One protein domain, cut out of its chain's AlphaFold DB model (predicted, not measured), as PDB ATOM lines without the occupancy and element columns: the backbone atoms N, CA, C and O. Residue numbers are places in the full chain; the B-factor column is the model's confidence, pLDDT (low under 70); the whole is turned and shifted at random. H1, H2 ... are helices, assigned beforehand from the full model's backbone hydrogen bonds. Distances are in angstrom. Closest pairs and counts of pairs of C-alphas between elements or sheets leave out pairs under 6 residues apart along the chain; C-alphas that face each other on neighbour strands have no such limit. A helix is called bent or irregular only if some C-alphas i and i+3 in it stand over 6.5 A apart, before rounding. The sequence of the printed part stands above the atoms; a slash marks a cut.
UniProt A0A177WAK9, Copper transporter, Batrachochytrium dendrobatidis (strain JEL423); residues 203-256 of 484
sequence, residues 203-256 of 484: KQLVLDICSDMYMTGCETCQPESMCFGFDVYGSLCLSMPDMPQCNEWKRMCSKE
ATOM      1  N   LYS A 203       8.640  40.502 -15.924       94.94
ATOM      2  CA  LYS A 203       7.591  39.861 -15.120       94.94
ATOM      3  C   LYS A 203       6.895  38.728 -15.877       94.94
ATOM      4  O   LYS A 203       6.682  37.670 -15.294       94.94
ATOM      5  N   GLN A 204       6.542  38.944 -17.145       95.31
ATOM      6  CA  GLN A 204       5.918  37.905 -17.966       95.31
ATOM      7  C   GLN A 204       6.847  36.700 -18.132       95.31
ATOM      8  O   GLN A 204       6.411  35.582 -17.904       95.31
ATOM      9  N   LEU A 205       8.130  36.929 -18.426       96.25
ATOM     10  CA  LEU A 205       9.113  35.856 -18.577       96.25
ATOM     11  C   LEU A 205       9.262  35.022 -17.299       96.25
ATOM     12  O   LEU A 205       9.358  33.803 -17.384       96.25
ATOM     13  N   VAL A 206       9.229  35.644 -16.115       95.94
ATOM     14  CA  VAL A 206       9.240  34.894 -14.847       95.94
ATOM     15  C   VAL A 206       7.976  34.057 -14.679       95.94
ATOM     16  O   VAL A 206       8.074  32.894 -14.300       95.94
ATOM     17  N   LEU A 207       6.799  34.624 -14.961       94.62
ATOM     18  CA  LEU A 207       5.541  33.879 -14.882       94.62
ATOM     19  C   LEU A 207       5.540  32.692 -15.853       94.62
ATOM     20  O   LEU A 207       5.157  31.599 -15.451       94.62
ATOM     21  N   ASP A 208       6.037  32.888 -17.075       95.44
ATOM     22  CA  ASP A 208       6.156  31.836 -18.083       95.44
ATOM     23  C   ASP A 208       7.100  30.725 -17.597       95.44
ATOM     24  O   ASP A 208       6.699  29.562 -17.569       95.44
ATOM     25  N   ILE A 209       8.301  31.079 -17.110       95.19
ATOM     26  CA  ILE A 209       9.263  30.122 -16.529       95.19
ATOM     27  C   ILE A 209       8.608  29.320 -15.401       95.19
ATOM     28  O   ILE A 209       8.643  28.093 -15.418       95.19
ATOM     29  N   CYS A 210       7.983  30.007 -14.444       93.44
ATOM     30  CA  CYS A 210       7.380  29.375 -13.274       93.44
ATOM     31  C   CYS A 210       6.130  28.548 -13.604       93.44
ATOM     32  O   CYS A 210       5.802  27.628 -12.854       93.44
ATOM     33  N   SER A 211       5.431  28.867 -14.697       93.31
ATOM     34  CA  SER A 211       4.289  28.090 -15.188       93.31
ATOM     35  C   SER A 211       4.713  26.825 -15.936       93.31
ATOM     36  O   SER A 211       4.037  25.802 -15.821       93.31
ATOM     37  N   ASP A 212       5.843  26.882 -16.647       93.88
ATOM     38  CA  ASP A 212       6.412  25.747 -17.373       93.88
ATOM     39  C   ASP A 212       7.064  24.756 -16.407       93.88
ATOM     40  O   ASP A 212       6.817  23.551 -16.475       93.88
ATOM     41  N   MET A 213       7.889  25.260 -15.485       87.69
ATOM     42  CA  MET A 213       8.535  24.449 -14.465       87.69
ATOM     43  C   MET A 213       8.751  25.253 -13.184       87.69
ATOM     44  O   MET A 213       9.477  26.244 -13.154       87.69
ATOM     45  N   TYR A 214       8.145  24.788 -12.094       89.44
ATOM     46  CA  TYR A 214       8.318  25.414 -10.790       89.44
ATOM     47  C   TYR A 214       9.758  25.233 -10.290       89.44
ATOM     48  O   TYR A 214      10.253  24.111 -10.184       89.44
ATOM     49  N   MET A 215      10.414  26.336  -9.938       86.94
ATOM     50  CA  MET A 215      11.791  26.365  -9.445       86.94
ATOM     51  C   MET A 215      11.927  27.227  -8.191       86.94
ATOM     52  O   MET A 215      11.065  28.056  -7.899       86.94
ATOM     53  N   THR A 216      13.048  27.088  -7.477       88.50
ATOM     54  CA  THR A 216      13.428  28.034  -6.417       88.50
ATOM     55  C   THR A 216      13.489  29.458  -6.975       88.50
ATOM     56  O   THR A 216      14.129  29.705  -7.995       88.50
ATOM     57  N   GLY A 217      12.816  30.390  -6.307       89.19
ATOM     58  CA  GLY A 217      12.575  31.756  -6.761       89.19
ATOM     59  C   GLY A 217      11.123  31.991  -7.184       89.19
ATOM     60  O   GLY A 217      10.614  33.094  -6.984       89.19
ATOM     61  N   CYS A 218      10.409  30.974  -7.682       92.50
ATOM     62  CA  CYS A 218       9.004  31.103  -8.085       92.50
ATOM     63  C   CYS A 218       8.058  31.374  -6.904       92.50
ATOM     64  O   CYS A 218       7.011  31.996  -7.082       92.50
ATOM     65  N   GLU A 219       8.441  30.997  -5.681       90.69
ATOM     66  CA  GLU A 219       7.712  31.332  -4.453       90.69
ATOM     67  C   GLU A 219       7.594  32.845  -4.222       90.69
ATOM     68  O   GLU A 219       6.617  33.309  -3.636       90.69
ATOM     69  N   THR A 220       8.548  33.635  -4.732       89.50
ATOM     70  CA  THR A 220       8.520  35.103  -4.617       89.50
ATOM     71  C   THR A 220       7.456  35.746  -5.509       89.50
ATOM     72  O   THR A 220       7.132  36.921  -5.344       89.50
ATOM     73  N   CYS A 221       6.885  34.974  -6.436       88.62
ATOM     74  CA  CYS A 221       5.868  35.413  -7.380       88.62
ATOM     75  C   CYS A 221       4.443  35.043  -6.961       88.62
ATOM     76  O   CYS A 221       3.531  35.157  -7.776       88.62
ATOM     77  N   GLN A 222       4.231  34.650  -5.699       86.38
ATOM     78  CA  GLN A 222       2.905  34.385  -5.142       86.38
ATOM     79  C   GLN A 222       2.425  35.534  -4.230       86.38
ATOM     80  O   GLN A 222       3.120  35.881  -3.275       86.38
ATOM     81  N   PRO A 223       1.223  36.107  -4.462       83.06
ATOM     82  CA  PRO A 223       0.337  35.888  -5.615       83.06
ATOM     83  C   PRO A 223       0.928  36.479  -6.910       83.06
ATOM     84  O   PRO A 223       1.721  37.415  -6.842       83.06
ATOM     85  N   GLU A 224       0.493  35.996  -8.085       74.31
ATOM     86  CA  GLU A 224       1.011  36.377  -9.427       74.31
ATOM     87  C   GLU A 224       1.127  37.902  -9.655       74.31
ATOM     88  O   GLU A 224       1.934  38.407 -10.448       74.31
ATOM     89  N   SER A 225       0.331  38.687  -8.928       74.75
ATOM     90  CA  SER A 225       0.366  40.145  -8.961       74.75
ATOM     91  C   SER A 225       1.666  40.755  -8.410       74.75
ATOM     92  O   SER A 225       2.027  41.839  -8.871       74.75
ATOM     93  N   MET A 226       2.407  40.071  -7.532       78.69
ATOM     94  CA  MET A 226       3.561  40.611  -6.790       78.69
ATOM     95  C   MET A 226       4.934  40.094  -7.241       78.69
ATOM     96  O   MET A 226       5.924  40.326  -6.557       78.69
ATOM     97  N   CYS A 227       5.023  39.437  -8.395       83.12
ATOM     98  CA  CYS A 227       6.287  38.887  -8.880       83.12
ATOM     99  C   CYS A 227       7.381  39.960  -9.055       83.12
ATOM    100  O   CYS A 227       7.228  40.919  -9.821       83.12
ATOM    101  N   PHE A 228       8.478  39.790  -8.311       81.12
ATOM    102  CA  PHE A 228       9.653  40.659  -8.297       81.12
ATOM    103  C   PHE A 228      10.490  40.381  -9.554       81.12
ATOM    104  O   PHE A 228      11.331  39.492  -9.566       81.12
ATOM    105  N   GLY A 229      10.212  41.109 -10.639       80.06
ATOM    106  CA  GLY A 229      10.566  40.691 -11.999       80.06
ATOM    107  C   GLY A 229      12.051  40.429 -12.259       80.06
ATOM    108  O   GLY A 229      12.406  39.326 -12.650       80.06
ATOM    109  N   PHE A 230      12.929  41.420 -12.089       94.38
ATOM    110  CA  PHE A 230      14.252  41.336 -12.723       94.38
ATOM    111  C   PHE A 230      15.291  40.495 -11.966       94.38
ATOM    112  O   PHE A 230      15.981  39.689 -12.590       94.38
ATOM    113  N   ASP A 231      15.381  40.628 -10.638       92.25
ATOM    114  CA  ASP A 231      16.324  39.834  -9.827       92.25
ATOM    115  C   ASP A 231      15.987  38.334  -9.904       92.25
ATOM    116  O   ASP A 231      16.871  37.493 -10.079       92.25
ATOM    117  N   VAL A 232      14.693  38.004  -9.827       93.94
ATOM    118  CA  VAL A 232      14.194  36.625  -9.920       93.94
ATOM    119  C   VAL A 232      14.403  36.082 -11.329       93.94
ATOM    120  O   VAL A 232      14.912  34.975 -11.472       93.94
ATOM    121  N   TYR A 233      14.105  36.872 -12.367       96.00
ATOM    122  CA  TYR A 233      14.371  36.494 -13.756       96.00
ATOM    123  C   TYR A 233      15.844  36.144 -13.988       96.00
ATOM    124  O   TYR A 233      16.145  35.070 -14.507       96.00
ATOM    125  N   GLY A 234      16.766  36.999 -13.534       94.94
ATOM    126  CA  GLY A 234      18.201  36.732 -13.616       94.94
ATOM    127  C   GLY A 234      18.599  35.444 -12.891       94.94
ATOM    128  O   GLY A 234      19.322  34.626 -13.451       94.94
ATOM    129  N   SER A 235      18.083  35.215 -11.679       93.12
ATOM    130  CA  SER A 235      18.365  34.000 -10.897       93.12
ATOM    131  C   SER A 235      17.830  32.719 -11.550       93.12
ATOM    132  O   SER A 235      18.512  31.690 -11.553       93.12
ATOM    133  N   LEU A 236      16.621  32.766 -12.115       94.31
ATOM    134  CA  LEU A 236      16.021  31.639 -12.830       94.31
ATOM    135  C   LEU A 236      16.829  31.309 -14.090       94.31
ATOM    136  O   LEU A 236      17.179  30.152 -14.315       94.31
ATOM    137  N   CYS A 237      17.226  32.328 -14.854       95.81
ATOM    138  CA  CYS A 237      18.033  32.141 -16.056       95.81
ATOM    139  C   CYS A 237      19.476  31.720 -15.779       95.81
ATOM    140  O   CYS A 237      20.040  30.945 -16.545       95.81
ATOM    141  N   LEU A 238      20.069  32.143 -14.663       92.69
ATOM    142  CA  LEU A 238      21.342  31.589 -14.198       92.69
ATOM    143  C   LEU A 238      21.218  30.101 -13.846       92.69
ATOM    144  O   LEU A 238      22.155  29.331 -14.063       92.69
ATOM    145  N   SER A 239      20.065  29.692 -13.315       91.25
ATOM    146  CA  SER A 239      19.819  28.302 -12.927       91.25
ATOM    147  C   SER A 239      19.585  27.399 -14.141       91.25
ATOM    148  O   SER A 239      20.074  26.269 -14.163       91.25
ATOM    149  N   MET A 240      18.877  27.896 -15.160       91.19
ATOM    150  CA  MET A 240      18.596  27.179 -16.410       91.19
ATOM    151  C   MET A 240      18.752  28.098 -17.623       91.19
ATOM    152  O   MET A 240      17.763  28.569 -18.191       91.19
ATOM    153  N   PRO A 241      19.993  28.335 -18.077       92.94
ATOM    154  CA  PRO A 241      20.249  29.283 -19.154       92.94
ATOM    155  C   PRO A 241      19.577  28.875 -20.466       92.94
ATOM    156  O   PRO A 241      19.240  29.733 -21.277       92.94
ATOM    157  N   ASP A 242      19.361  27.580 -20.698       92.38
ATOM    158  CA  ASP A 242      18.847  27.045 -21.964       92.38
ATOM    159  C   ASP A 242      17.324  27.104 -22.117       92.38
ATOM    160  O   ASP A 242      16.802  26.683 -23.150       92.38
ATOM    161  N   MET A 243      16.614  27.695 -21.152       93.00
ATOM    162  CA  MET A 243      15.195  27.995 -21.321       93.00
ATOM    163  C   MET A 243      14.973  29.027 -22.441       93.00
ATOM    164  O   MET A 243      15.662  30.053 -22.473       93.00
ATOM    165  N   PRO A 244      13.974  28.835 -23.324       96.81
ATOM    166  CA  PRO A 244      13.629  29.815 -24.357       96.81
ATOM    167  C   PRO A 244      13.323  31.216 -23.805       96.81
ATOM    168  O   PRO A 244      13.667  32.219 -24.433       96.81
ATOM    169  N   GLN A 245      12.728  31.290 -22.612       97.38
ATOM    170  CA  GLN A 245      12.407  32.533 -21.908       97.38
ATOM    171  C   GLN A 245      13.659  33.333 -21.523       97.38
ATOM    172  O   GLN A 245      13.579  34.542 -21.355       97.38
ATOM    173  N   CYS A 246      14.830  32.694 -21.444       97.38
ATOM    174  CA  CYS A 246      16.093  33.323 -21.058       97.38
ATOM    175  C   CYS A 246      16.890  33.906 -22.234       97.38
ATOM    176  O   CYS A 246      18.006  34.397 -22.048       97.38
ATOM    177  N   ASN A 247      16.342  33.889 -23.454       96.81
ATOM    178  CA  ASN A 247      17.022  34.410 -24.643       96.81
ATOM    179  C   ASN A 247      17.331  35.912 -24.550       96.81
ATOM    180  O   ASN A 247      18.401  36.342 -24.980       96.81
ATOM    181  N   GLU A 248      16.432  36.723 -23.982       96.12
ATOM    182  CA  GLU A 248      16.695  38.158 -23.807       96.12
ATOM    183  C   GLU A 248      17.776  38.421 -22.764       96.12
ATOM    184  O   GLU A 248      18.682  39.217 -23.006       96.12
ATOM    185  N   TRP A 249      17.742  37.687 -21.650       96.69
ATOM    186  CA  TRP A 249      18.781  37.756 -20.628       96.69
ATOM    187  C   TRP A 249      20.147  37.361 -21.203       96.69
ATOM    188  O   TRP A 249      21.112  38.105 -21.043       96.69
ATOM    189  N   LYS A 250      20.219  36.270 -21.982       96.25
ATOM    190  CA  LYS A 250      21.432  35.863 -22.713       96.25
ATOM    191  C   LYS A 250      21.940  36.973 -23.637       96.25
ATOM    192  O   LYS A 250      23.133  37.262 -23.655       96.25
ATOM    193  N   ARG A 251      21.048  37.623 -24.395       96.62
ATOM    194  CA  ARG A 251      21.413  38.729 -25.299       96.62
ATOM    195  C   ARG A 251      21.951  39.936 -24.540       96.62
ATOM    196  O   ARG A 251      22.990  40.461 -24.933       96.62
ATOM    197  N   MET A 252      21.294  40.341 -23.458       96.38
ATOM    198  CA  MET A 252      21.762  41.418 -22.586       96.38
ATOM    199  C   MET A 252      23.139  41.081 -21.999       96.38
ATOM    200  O   MET A 252      24.076  41.862 -22.143       96.38
ATOM    201  N   CYS A 253      23.305  39.882 -21.438       95.69
ATOM    202  CA  CYS A 253      24.567  39.445 -20.843       95.69
ATOM    203  C   CYS A 253      25.705  39.280 -21.852       95.69
ATOM    204  O   CYS A 253      26.855  39.524 -21.510       95.69
ATOM    205  N   SER A 254      25.403  38.946 -23.111       94.44
ATOM    206  CA  SER A 254      26.411  38.916 -24.180       94.44
ATOM    207  C   SER A 254      26.953  40.303 -24.545       94.44
ATOM    208  O   SER A 254      28.039  40.410 -25.109       94.44
ATOM    209  N   LYS A 255      26.186  41.365 -24.265       94.88
ATOM    210  CA  LYS A 255      26.618  42.751 -24.471       94.88
ATOM    211  C   LYS A 255      27.292  43.310 -23.233       94.88
ATOM    212  O   LYS A 255      28.365  43.884 -23.350       94.88
ATOM    213  N   GLU A 256      26.699  43.080 -22.067       93.19
ATOM    214  CA  GLU A 256      27.178  43.607 -20.792       93.19
ATOM    215  C   GLU A 256      27.415  42.485 -19.768       93.19
ATOM    216  O   GLU A 256      26.659  42.347 -18.800       93.19
TER     217      GLU A 256
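Overview. This is residues 203 to 256 of the 484 residues of the protein "Copper transporter" of Batrachochytrium dendrobatidis (strain JEL423) (UniProt A0A177WAK9). Helices H1 and H3 make a V, nearest each other at their first residues, with the short H2 on one side of it and the first residues of H4 packed on the other. The far part of H4 sticks out with residues 251 to 256, while the loop around Pro 223 lies at the opposite end of the long axis. The printed part has 54 residues with four named helices, in the order H1, H2, H3, H4, and no named strand; its class is all helix. It is compact, with a radius of gyration of the C-alphas of 10.5 A, yet elongated, spanning 33 by 18 by 15 A.

Along the chain. H1 is residues 203 to 212, 14.3 A long, from C-alpha 203 at (7.591, 39.861, -15.120). H2 is residues 218 to 221, H3 residues 229 to 239, 15.5 A long. H4 is residues 244 to 255, 18.3 A long, ending with C-alpha 255 at (26.618, 42.751, -24.471). H4 is irregular: C-alphas 245 and 248 are 7.3 A apart.

Arrangement. H1 is the hub, touching three helices. It touches H3 at a steep tilt of 42 degrees, the same way; their closest C-alphas, of Lys 203 and Gly 229, are 4.4 A apart. H4 touches H1 with residues 245 to 246 alone, at a steep tilt of 46 degrees, opposite ways; the closest C-alphas, of Leu 205 and Gln 245, are 5.7 A apart. H1 and H2 only just touch, with 3 pairs of C-alphas within 8 A, the closest those of Cys 210 and Cys 218 at 5.7 A. H3 and H4 only just touch, with 3 such pairs, through residues 246 to 249 of H4 alone, about perpendicular at 86 degrees; the closest C-alphas, of Cys 237 and Cys 246, are 5.5 A apart. H2 and H4 are apart. In H1 and H3 every O i to N i+4 pair is within hydrogen-bond range, in H4 6 of 8; H2 is too short for such a pair.

Size, cuts and confidence. The farthest C-alphas, of Pro 223 and Lys 255, are 33.1 A apart. The printed part has no cut and no long link. No printed residue is under 70 in pLDDT.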